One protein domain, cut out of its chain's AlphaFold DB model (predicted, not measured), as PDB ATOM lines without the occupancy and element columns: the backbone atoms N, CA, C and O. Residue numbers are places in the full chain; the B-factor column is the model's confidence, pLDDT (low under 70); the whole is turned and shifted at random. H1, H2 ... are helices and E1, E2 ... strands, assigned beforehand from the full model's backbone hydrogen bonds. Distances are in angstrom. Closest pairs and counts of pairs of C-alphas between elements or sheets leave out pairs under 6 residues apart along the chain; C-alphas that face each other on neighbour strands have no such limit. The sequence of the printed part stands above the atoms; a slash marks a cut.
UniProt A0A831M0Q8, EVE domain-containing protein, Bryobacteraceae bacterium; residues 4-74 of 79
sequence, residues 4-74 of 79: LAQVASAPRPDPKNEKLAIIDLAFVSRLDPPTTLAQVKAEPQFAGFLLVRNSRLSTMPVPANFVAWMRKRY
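AT A GLANCE: This is residues 4 to 74 of the 79 residues of the protein "EVE domain-containing protein" of Bryobacteraceae bacterium (UniProt A0A831M0Q8). A long two-stranded ribbon, E1 and E2 paired with the run of E4 and E3, leads away from a loose group of three short helices that do not form a bundle. The ribbon's far end is the hairpin E2 and E3, and H1, H2 and H3 lie toward the opposite end of the longest axis, joined by short links of 7 residues from H1 to H2 and 10 residues from H2 to H3. The printed part has 71 residues, with four named strands and then three named helices along the chain, in the order E1 E2 E3 E4 H1 H2 H3; its two sheets, E1 - E4 and E2 - E3, are antiparallel, and the class is mixed, helices and strands. The whole is loose, with a radius of gyration of the C-alphas of 14.8 A, and elongated, with spans of 40 by 26 by 18 A.

IN THESE COORDINATES: E1, residues 4 to 7, begins at C-alpha 4 (20.916, 20.947, -36.423) and is 10.4 A long; E4, residues 25 to 30, is 14.1 A. E2, residues 12 to 14, is 6.5 A and E3, residues 17 to 22, is 10.0 A. H1, residues 37 to 42, is 8.7 A; H2, residues 50 to 53, is 4.9 A; H3, residues 64 to 73, is 14.3 A and ends at C-alpha 73 (34.094, 22.200, -34.334).

HOW THE PARTS SIT: E1 and E4 are antiparallel at 161 degrees, with N 6 and O 26 within hydrogen-bond range at 2.8 A. E3 runs on into E4 across a break of 2 residues, at 36 degrees. In the hairpin E2 and E3, antiparallel at 127 degrees, N 22 and O 12 are 2.8 A apart, within hydrogen-bond range. H1 and H2 are close but not clearly touching; their closest C-alphas, of Lys 41 and Val 52, are 6.6 A apart. H3 is apart from H1 and H2. In H1 and H3 every O i to N i+4 pair is within hydrogen-bond range; H2 is too short for such a pair.

THE WHOLE: The farthest C-alphas, of Pro 15 and Pro 44, are 41.1 A apart. The printed part has no cut and no long link. The mean pLDDT of the printed part is 96.5, and no printed residue is under 70.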
ATOM      1  N   LEU A   4      21.115  22.089 -35.547       96.62
ATOM      2  CA  LEU A   4      20.916  20.947 -36.423       96.62
ATOM      3  C   LEU A   4      19.438  20.547 -36.400       96.62
ATOM      4  O   LEU A   4      18.799  20.549 -35.344       96.62
ATOM      5  N   ALA A   5      18.921  20.184 -37.569       97.25
ATOM      6  CA  ALA A   5      17.590  19.627 -37.739       97.25
ATOM      7  C   ALA A   5      17.672  18.339 -38.564       97.25
ATOM      8  O   ALA A   5      18.575  18.184 -39.389       97.25
ATOM      9  N   GLN A   6      16.728  17.433 -38.340       97.31
ATOM     10  CA  GLN A   6      16.592  16.166 -39.050       97.31
ATOM     11  C   GLN A   6      15.279  16.151 -39.829       97.31
ATOM     12  O   GLN A   6      14.266  16.655 -39.352       97.31
ATOM     13  N   VAL A   7      15.291  15.553 -41.019       97.62
ATOM     14  CA  VAL A   7      14.074  15.316 -41.802       97.62
ATOM     15  C   VAL A   7      13.206  14.291 -41.074       97.62
ATOM     16  O   VAL A   7      13.652  13.174 -40.825       97.62
ATOM     17  N   ALA A   8      11.987  14.688 -40.720       97.88
ATOM     18  CA  ALA A   8      11.049  13.888 -39.935       97.88
ATOM     19  C   ALA A   8       9.935  13.250 -40.784       97.88
ATOM     20  O   ALA A   8       9.190  12.412 -40.283       97.88
ATOM     21  N   SER A   9       9.818  13.627 -42.060       97.69
ATOM     22  CA  SER A   9       8.798  13.106 -42.972       97.69
ATOM     23  C   SER A   9       9.356  12.844 -44.370       97.69
ATOM     24  O   SER A   9      10.324  13.472 -44.800       97.69
ATOM     25  N   ALA A  10       8.678  11.986 -45.131       97.75
ATOM     26  CA  ALA A  10       8.823  11.971 -46.583       97.75
ATOM     27  C   ALA A  10       8.371  13.325 -47.187       97.75
ATOM     28  O   ALA A  10       7.558  14.027 -46.566       97.75
ATOM     29  N   PRO A  11       8.884  13.711 -48.371       97.19
ATOM     30  CA  PRO A  11       8.385  14.875 -49.092       97.19
ATOM     31  C   PRO A  11       6.929  14.668 -49.514       97.19
ATOM     32  O   PRO A  11       6.541  13.577 -49.933       97.19
ATOM     33  N   ARG A  12       6.129  15.730 -49.415       97.06
ATOM     34  CA  ARG A  12       4.713  15.753 -49.810       97.06
ATOM     35  C   ARG A  12       4.352  17.086 -50.476       97.06
ATOM     36  O   ARG A  12       5.057  18.065 -50.225       97.06
ATOM     37  N   PRO A  13       3.281  17.155 -51.285       97.88
ATOM     38  CA  PRO A  13       2.796  18.424 -51.822       97.88
ATOM     39  C   PRO A  13       2.430  19.421 -50.712       97.88
ATOM     40  O   PRO A  13       1.900  19.024 -49.669       97.88
ATOM     41  N   ASP A  14       2.704  20.710 -50.919       96.56
ATOM     42  CA  ASP A  14       2.244  21.774 -50.022       96.56
ATOM     43  C   ASP A  14       0.711  21.917 -50.128       96.56
ATOM     44  O   ASP A  14       0.207  22.143 -51.232       96.56
ATOM     45  N   PRO A  15      -0.044  21.862 -49.011       95.44
ATOM     46  CA  PRO A  15      -1.496  22.059 -49.016       95.44
ATOM     47  C   PRO A  15      -1.962  23.387 -49.631       95.44
ATOM     48  O   PRO A  15      -3.110  23.502 -50.047       95.44
ATOM     49  N   LYS A  16      -1.100  24.411 -49.655       96.62
ATOM     50  CA  LYS A  16      -1.399  25.724 -50.243       96.62
ATOM     51  C   LYS A  16      -1.003  25.822 -51.713       96.62
ATOM     52  O   LYS A  16      -1.478  26.720 -52.406       96.62
ATOM     53  N   ASN A  17      -0.099  24.960 -52.176       96.56
ATOM     54  CA  ASN A  17       0.384  24.952 -53.550       96.56
ATOM     55  C   ASN A  17       0.983  23.587 -53.908       96.56
ATOM     56  O   ASN A  17       2.161  23.329 -53.669       96.56
ATOM     57  N   GLU A  18       0.200  22.751 -54.580       94.94
ATOM     58  CA  GLU A  18       0.585  21.378 -54.926       94.94
ATOM     59  C   GLU A  18       1.839  21.271 -55.815       94.94
ATOM     60  O   GLU A  18       2.437  20.200 -55.910       94.94
ATOM     61  N   LYS A  19       2.284  22.370 -56.446       96.81
ATOM     62  CA  LYS A  19       3.542  22.413 -57.216       96.81
ATOM     63  C   LYS A  19       4.794  22.456 -56.336       96.81
ATOM     64  O   LYS A  19       5.901  22.334 -56.857       96.81
ATOM     65  N   LEU A  20       4.647  22.689 -55.033       96.56
ATOM     66  CA  LEU A  20       5.745  22.734 -54.072       96.56
ATOM     67  C   LEU A  20       5.809  21.429 -53.281       96.56
ATOM     68  O   LEU A  20       4.782  20.871 -52.909       96.56
ATOM     69  N   ALA A  21       7.026  20.980 -52.981       96.75
ATOM     70  CA  ALA A  21       7.269  19.869 -52.072       96.75
ATOM     71  C   ALA A  21       7.735  20.400 -50.712       96.75
ATOM     72  O   ALA A  21       8.665  21.207 -50.640       96.75
ATOM     73  N   ILE A  22       7.110  19.921 -49.640       97.31
ATOM     74  CA  ILE A  22       7.447  20.257 -48.256       97.31
ATOM     75  C   ILE A  22       7.839  19.004 -47.473       97.31
ATOM     76  O   ILE A  22       7.442  17.885 -47.803       97.31
ATOM     77  N   ILE A  23       8.614  19.216 -46.414       98.06
ATOM     78  CA  ILE A  23       8.992  18.206 -45.427       98.06
ATOM     79  C   ILE A  23       8.837  18.787 -44.026       98.06
ATOM     80  O   ILE A  23       8.943  20.001 -43.839       98.06
ATOM     81  N   ASP A  24       8.669  17.916 -43.038       97.75
ATOM     82  CA  ASP A  24       8.784  18.305 -41.637       97.75
ATOM     83  C   ASP A  24      10.227  18.148 -41.161       97.75
ATOM     84  O   ASP A  24      10.929  17.195 -41.518       97.75
ATOM     85  N   LEU A  25      10.671  19.092 -40.335       97.94
ATOM     86  CA  LEU A  25      11.986  19.079 -39.710       97.94
ATOM     87  C   LEU A  25      11.829  18.957 -38.196       97.94
ATOM     88  O   LEU A  25      11.150  19.767 -37.567       97.94
ATOM     89  N   ALA A  26      12.502  17.976 -37.608       98.00
ATOM     90  CA  ALA A  26      12.648  17.845 -36.168       98.00
ATOM     91  C   ALA A  26      13.925  18.554 -35.707       98.00
ATOM     92  O   ALA A  26      14.996  18.406 -36.302       98.00
ATOM     93  N   PHE A  27      13.826  19.320 -34.624       97.44
ATOM     94  CA  PHE A  27      14.990  19.918 -33.980       97.44
ATOM     95  C   PHE A  27      15.857  18.833 -33.322       97.44
ATOM     96  O   PHE A  27      15.340  18.006 -32.577       97.44
ATOM     97  N   VAL A  28      17.171  18.856 -33.570       96.50
ATOM     98  CA  VAL A  28      18.118  17.885 -32.994       96.50
ATOM     99  C   VAL A  28      18.940  18.519 -31.879       96.50
ATOM    100  O   VAL A  28      18.968  18.016 -30.759       96.50
ATOM    101  N   SER A  29      19.634  19.619 -32.171       95.19
ATOM    102  CA  SER A  29      20.494  20.280 -31.186       95.19
ATOM    103  C   SER A  29      20.809  21.725 -31.561       95.19
ATOM    104  O   SER A  29      20.743  22.123 -32.725       95.19
ATOM    105  N   ARG A  30      21.209  22.522 -30.564       96.19
ATOM    106  CA  ARG A  30      21.867  23.816 -30.796       96.19
ATOM    107  C   ARG A  30      23.336  23.600 -31.157       96.19
ATOM    108  O   ARG A  30      23.930  22.587 -30.789       96.19
ATOM    109  N   LEU A  31      23.901  24.562 -31.879       96.19
ATOM    110  CA  LEU A  31      25.339  24.673 -32.103       96.19
ATOM    111  C   LEU A  31      25.843  25.874 -31.310       96.19
ATOM    112  O   LEU A  31      25.406  26.996 -31.567       96.19
ATOM    113  N   ASP A  32      26.726  25.616 -30.352       93.75
ATOM    114  CA  ASP A  32      27.280  26.622 -29.453       93.75
ATOM    115  C   ASP A  32      28.815  26.513 -29.431       93.75
ATOM    116  O   ASP A  32      29.332  25.413 -29.201       93.75
ATOM    117  N   PRO A  33      29.556  27.598 -29.731       94.31
ATOM    118  CA  PRO A  33      29.064  28.895 -30.224       94.31
ATOM    119  C   PRO A  33      28.475  28.791 -31.640       94.31
ATOM    120  O   PRO A  33      28.936  27.952 -32.407       94.31
ATOM    121  N   PRO A  34      27.527  29.650 -32.058       97.00
ATOM    122  CA  PRO A  34      27.030  29.651 -33.433       97.00
ATOM    123  C   PRO A  34      28.141  29.855 -34.475       97.00
ATOM    124  O   PRO A  34      29.076  30.631 -34.271       97.00
ATOM    125  N   THR A  35      28.005  29.221 -35.644       96.94
ATOM    126  CA  THR A  35      28.858  29.513 -36.807       96.94
ATOM    127  C   THR A  35      28.270  30.682 -37.596       96.94
ATOM    128  O   THR A  35      27.176  30.557 -38.153       96.94
ATOM    129  N   THR A  36      28.977  31.800 -37.721       97.44
ATOM    130  CA  THR A  36      28.515  32.950 -38.515       97.44
ATOM    131  C   THR A  36      28.790  32.758 -40.006       97.44
ATOM    132  O   THR A  36      29.684  32.011 -40.400       97.44
ATOM    133  N   LEU A  37      28.049  33.463 -40.867       96.81
ATOM    134  CA  LEU A  37      28.344  33.464 -42.306       96.81
ATOM    135  C   LEU A  37      29.740  34.040 -42.599       96.81
ATOM    136  O   LEU A  37      30.407  33.572 -43.516       96.81
ATOM    137  N   ALA A  38      30.196  35.017 -41.807       97.38
ATOM    138  CA  ALA A  38      31.534  35.591 -41.933       97.38
ATOM    139  C   ALA A  38      32.633  34.541 -41.703       97.38
ATOM    140  O   ALA A  38      33.559  34.461 -42.502       97.38
ATOM    141  N   GLN A  39      32.489  33.682 -40.686       97.12
ATOM    142  CA  GLN A  39      33.415  32.567 -40.449       97.12
ATOM    143  C   GLN A  39      33.453  31.594 -41.632       97.12
ATOM    144  O   GLN A  39      34.527  31.177 -42.040       97.12
ATOM    145  N   VAL A  40      32.296  31.271 -42.223       97.06
ATOM    146  CA  VAL A  40      32.250  30.396 -43.409       97.06
ATOM    147  C   VAL A  40      32.932  31.049 -44.614       97.06
ATOM    148  O   VAL A  40      33.648  30.377 -45.344       97.06
ATOM    149  N   LYS A  41      32.731  32.355 -44.824       96.25
ATOM    150  CA  LYS A  41      33.347  33.102 -45.932       96.25
ATOM    151  C   LYS A  41      34.853  33.315 -45.766       96.25
ATOM    152  O   LYS A  41      35.532  33.501 -46.769       96.25
ATOM    153  N   ALA A  42      35.359  33.310 -44.534       97.19
ATOM    154  CA  ALA A  42      36.785  33.461 -44.250       97.19
ATOM    155  C   ALA A  42      37.611  32.227 -44.658       97.19
ATOM    156  O   ALA A  42      38.818  32.337 -44.834       97.19
ATOM    157  N   GLU A  43      36.967  31.071 -44.824       96.44
ATOM    158  CA  GLU A  43      37.606  29.800 -45.166       96.44
ATOM    159  C   GLU A  43      37.660  29.602 -46.695       96.44
ATOM    160  O   GLU A  43      36.624  29.334 -47.318       96.44
ATOM    161  N   PRO A  44      38.846  29.657 -47.338       96.00
ATOM    162  CA  PRO A  44      38.956  29.594 -48.801       96.00
ATOM    163  C   PRO A  44      38.410  28.291 -49.401       96.00
ATOM    164  O   PRO A  44      37.841  28.286 -50.494       96.00
ATOM    165  N   GLN A  45      38.507  27.187 -48.656       96.31
ATOM    166  CA  GLN A  45      37.972  25.873 -49.035       96.31
ATOM    167  C   GLN A  45      36.440  25.842 -49.213       96.31
ATOM    168  O   GLN A  45      35.909  24.873 -49.760       96.31
ATOM    169  N   PHE A  46      35.718  26.878 -48.768       96.88
ATOM    170  CA  PHE A  46      34.266  27.005 -48.929       96.88
ATOM    171  C   PHE A  46      33.856  28.038 -49.985       96.88
ATOM    172  O   PHE A  46      32.662  28.275 -50.158       96.88
ATOM    173  N   ALA A  47      34.794  28.606 -50.752       94.94
ATOM    174  CA  ALA A  47      34.478  29.577 -51.806       94.94
ATOM    175  C   ALA A  47      33.493  29.029 -52.860       94.94
ATOM    176  O   ALA A  47      32.686  29.774 -53.415       94.94
ATOM    177  N   GLY A  48      33.524  27.716 -53.113       94.94
ATOM    178  CA  GLY A  48      32.597  27.022 -54.012       94.94
ATOM    179  C   GLY A  48      31.245  26.649 -53.392       94.94
ATOM    180  O   GLY A  48      30.352  26.212 -54.115       94.94
ATOM    181  N   PHE A  49      31.064  26.802 -52.077       97.12
ATOM    182  CA  PHE A  49      29.833  26.409 -51.399       97.12
ATOM    183  C   PHE A  49      28.667  27.309 -51.843       97.12
ATOM    184  O   PHE A  49      28.759  28.536 -51.807       97.12
ATOM    185  N   LEU A  50      27.541  26.704 -52.232       97.56
ATOM    186  CA  LEU A  50      26.327  27.413 -52.649       97.56
ATOM    187  C   LEU A  50      25.831  28.421 -51.604       97.56
ATOM    188  O   LEU A  50      25.366  29.487 -51.991       97.56
ATOM    189  N   LEU A  51      26.025  28.150 -50.309       97.00
ATOM    190  CA  LEU A  51      25.697  29.095 -49.236       97.00
ATOM    191  C   LEU A  51      26.450  30.430 -49.376       97.00
ATOM    192  O   LEU A  51      25.936  31.482 -49.004       97.00
ATOM    193  N   VAL A  52      27.675  30.392 -49.907       96.06
ATOM    194  CA  VAL A  52      28.516  31.574 -50.128       96.06
ATOM    195  C   VAL A  52      28.173  32.255 -51.455       96.06
ATOM    196  O   VAL A  52      28.140  33.483 -51.514       96.06
ATOM    197  N   ARG A  53      27.910  31.473 -52.511       96.25
ATOM    198  CA  ARG A  53      27.759  31.979 -53.889       96.25
ATOM    199  C   ARG A  53      26.332  32.337 -54.298       96.25
ATOM    200  O   ARG A  53      26.161  33.180 -55.171       96.25
ATOM    201  N   ASN A  54      25.320  31.697 -53.717       96.62
ATOM    202  CA  ASN A  54      23.925  31.838 -54.128       96.62
ATOM    203  C   ASN A  54      23.031  32.184 -52.932       96.62
ATOM    204  O   ASN A  54      22.308  31.345 -52.401       96.62
ATOM    205  N   SER A  55      23.074  33.449 -52.508       91.44
ATOM    206  CA  SER A  55      22.398  33.931 -51.293       91.44
ATOM    207  C   SER A  55      20.873  33.806 -51.309       91.44
ATOM    208  O   SER A  55      20.255  33.848 -50.250       91.44
ATOM    209  N   ARG A  56      20.261  33.665 -52.492       96.06
ATOM    210  CA  ARG A  56      18.805  33.521 -52.654       96.06
ATOM    211  C   ARG A  56      18.340  32.062 -52.715       96.06
ATOM    212  O   ARG A  56      17.147  31.823 -52.860       96.06
ATOM    213  N   LEU A  57      19.256  31.096 -52.617       96.69
ATOM    214  CA  LEU A  57      18.913  29.677 -52.580       96.69
ATOM    215  C   LEU A  57      18.653  29.238 -51.136       96.69
ATOM    216  O   LEU A  57      19.556  29.241 -50.304       96.69
ATOM    217  N   SER A  58      17.413  28.852 -50.845       95.12
ATOM    218  CA  SER A  58      16.965  28.485 -49.495       95.12
ATOM    219  C   SER A  58      17.371  27.071 -49.072       95.12
ATOM    220  O   SER A  58      17.626  26.830 -47.894       95.12
ATOM    221  N   THR A  59      17.462  26.136 -50.018       95.50
ATOM    222  CA  THR A  59      17.803  24.728 -49.772       95.50
ATOM    223  C   THR A  59      18.922  24.291 -50.701       95.50
ATOM    224  O   THR A  59      18.852  24.519 -51.908       95.50
ATOM    225  N   MET A  60      19.952  23.647 -50.162       97.31
ATOM    226  CA  MET A  60      21.127  23.269 -50.942       97.31
ATOM    227  C   MET A  60      21.843  22.062 -50.330       97.31
ATOM    228  O   MET A  60      21.798  21.887 -49.110       97.31
ATOM    229  N   PRO A  61      22.548  21.257 -51.142       96.88
ATOM    230  CA  PRO A  61      23.468  20.262 -50.618       96.88
ATOM    231  C   PRO A  61      24.630  20.945 -49.889       96.88
ATOM    232  O   PRO A  61      25.134  21.991 -50.308       96.88
ATOM    233  N   VAL A  62      25.070  20.328 -48.796       96.44
ATOM    234  CA  VAL A  62      26.212  20.795 -48.009       96.44
ATOM    235  C   VAL A  62      27.459  20.002 -48.421       96.44
ATOM    236  O   VAL A  62      27.417  18.773 -48.403       96.44
ATOM    237  N   PRO A  63      28.574  20.663 -48.783       96.69
ATOM    238  CA  PRO A  63      29.824  19.992 -49.129       96.69
ATOM    239  C   PRO A  63      30.358  19.095 -48.003       96.69
ATOM    240  O   PRO A  63      30.329  19.468 -46.830       96.69
ATOM    241  N   ALA A  64      30.922  17.937 -48.355       96.69
ATOM    242  CA  ALA A  64      31.448  16.981 -47.375       96.69
ATOM    243  C   ALA A  64      32.577  17.565 -46.504       96.69
ATOM    244  O   ALA A  64      32.646  17.288 -45.305       96.69
ATOM    245  N   ASN A  65      33.432  18.421 -47.073       96.88
ATOM    246  CA  ASN A  65      34.478  19.119 -46.322       96.88
ATOM    247  C   ASN A  65      33.896  20.082 -45.274       96.88
ATOM    248  O   ASN A  65      34.438  20.184 -44.174       96.88
ATOM    249  N   PHE A  66      32.762  20.725 -45.564       97.19
ATOM    250  CA  PHE A  66      32.051  21.549 -44.588       97.19
ATOM    251  C   PHE A  66      31.478  20.699 -43.448       97.19
ATOM    252  O   PHE A  66      31.619  21.063 -42.283       97.19
ATOM    253  N   VAL A  67      30.891  19.534 -43.753       96.62
ATOM    254  CA  VAL A  67      30.404  18.594 -42.723       96.62
ATOM    255  C   VAL A  67      31.552  18.136 -41.818       96.62
ATOM    256  O   VAL A  67      31.430  18.178 -40.594       96.62
ATOM    257  N   ALA A  68      32.699  17.769 -42.395       96.88
ATOM    258  CA  ALA A  68      33.884  17.386 -41.631       96.88
ATOM    259  C   ALA A  68      34.405  18.531 -40.742       96.88
ATOM    260  O   ALA A  68      34.773  18.305 -39.589       96.88
ATOM    261  N   TRP A  69      34.398  19.766 -41.251       96.69
ATOM    262  CA  TRP A  69      34.773  20.957 -40.488       96.69
ATOM    263  C   TRP A  69      33.822  21.211 -39.307       96.69
ATOM    264  O   TRP A  69      34.273  21.442 -38.185       96.69
ATOM    265  N   MET A  70      32.511  21.066 -39.519       96.44
ATOM    266  CA  MET A  70      31.503  21.195 -38.462       96.44
ATOM    267  C   MET A  70      31.636  20.104 -37.390       96.44
ATOM    268  O   MET A  70      31.567  20.422 -36.206       96.44
ATOM    269  N   ARG A  71      31.893  18.843 -37.771       96.19
ATOM    270  CA  ARG A  71      32.139  17.736 -36.821       96.19
ATOM    271  C   ARG A  71      33.331  18.004 -35.909       96.19
ATOM    272  O   ARG A  71      33.244  17.776 -34.708       96.19
ATOM    273  N   LYS A  72      34.427  18.530 -36.466       95.44
ATOM    274  CA  LYS A  72      35.607  18.930 -35.680       95.44
ATOM    275  C   LYS A  72      35.286  20.067 -34.710       95.44
ATOM    276  O   LYS A  72      35.761  20.056 -33.581       95.44
ATOM    277  N   ARG A  73      34.480  21.040 -35.147       94.69
ATOM    278  CA  ARG A  73      34.094  22.200 -34.334       94.69
ATOM    279  C   ARG A  73      33.118  21.845 -33.207       94.69
ATOM    280  O   ARG A  73      33.215  22.426 -32.132       94.69
ATOM    281  N   TYR A  74      32.203  20.905 -33.440       95.62
ATOM    282  CA  TYR A  74      31.162  20.507 -32.486       95.62
ATOM    283  C   TYR A  74      31.210  18.997 -32.204       95.62
ATOM    284  O   TYR A  74      30.278  18.280 -32.563       95.62
TER     285      TYR A  74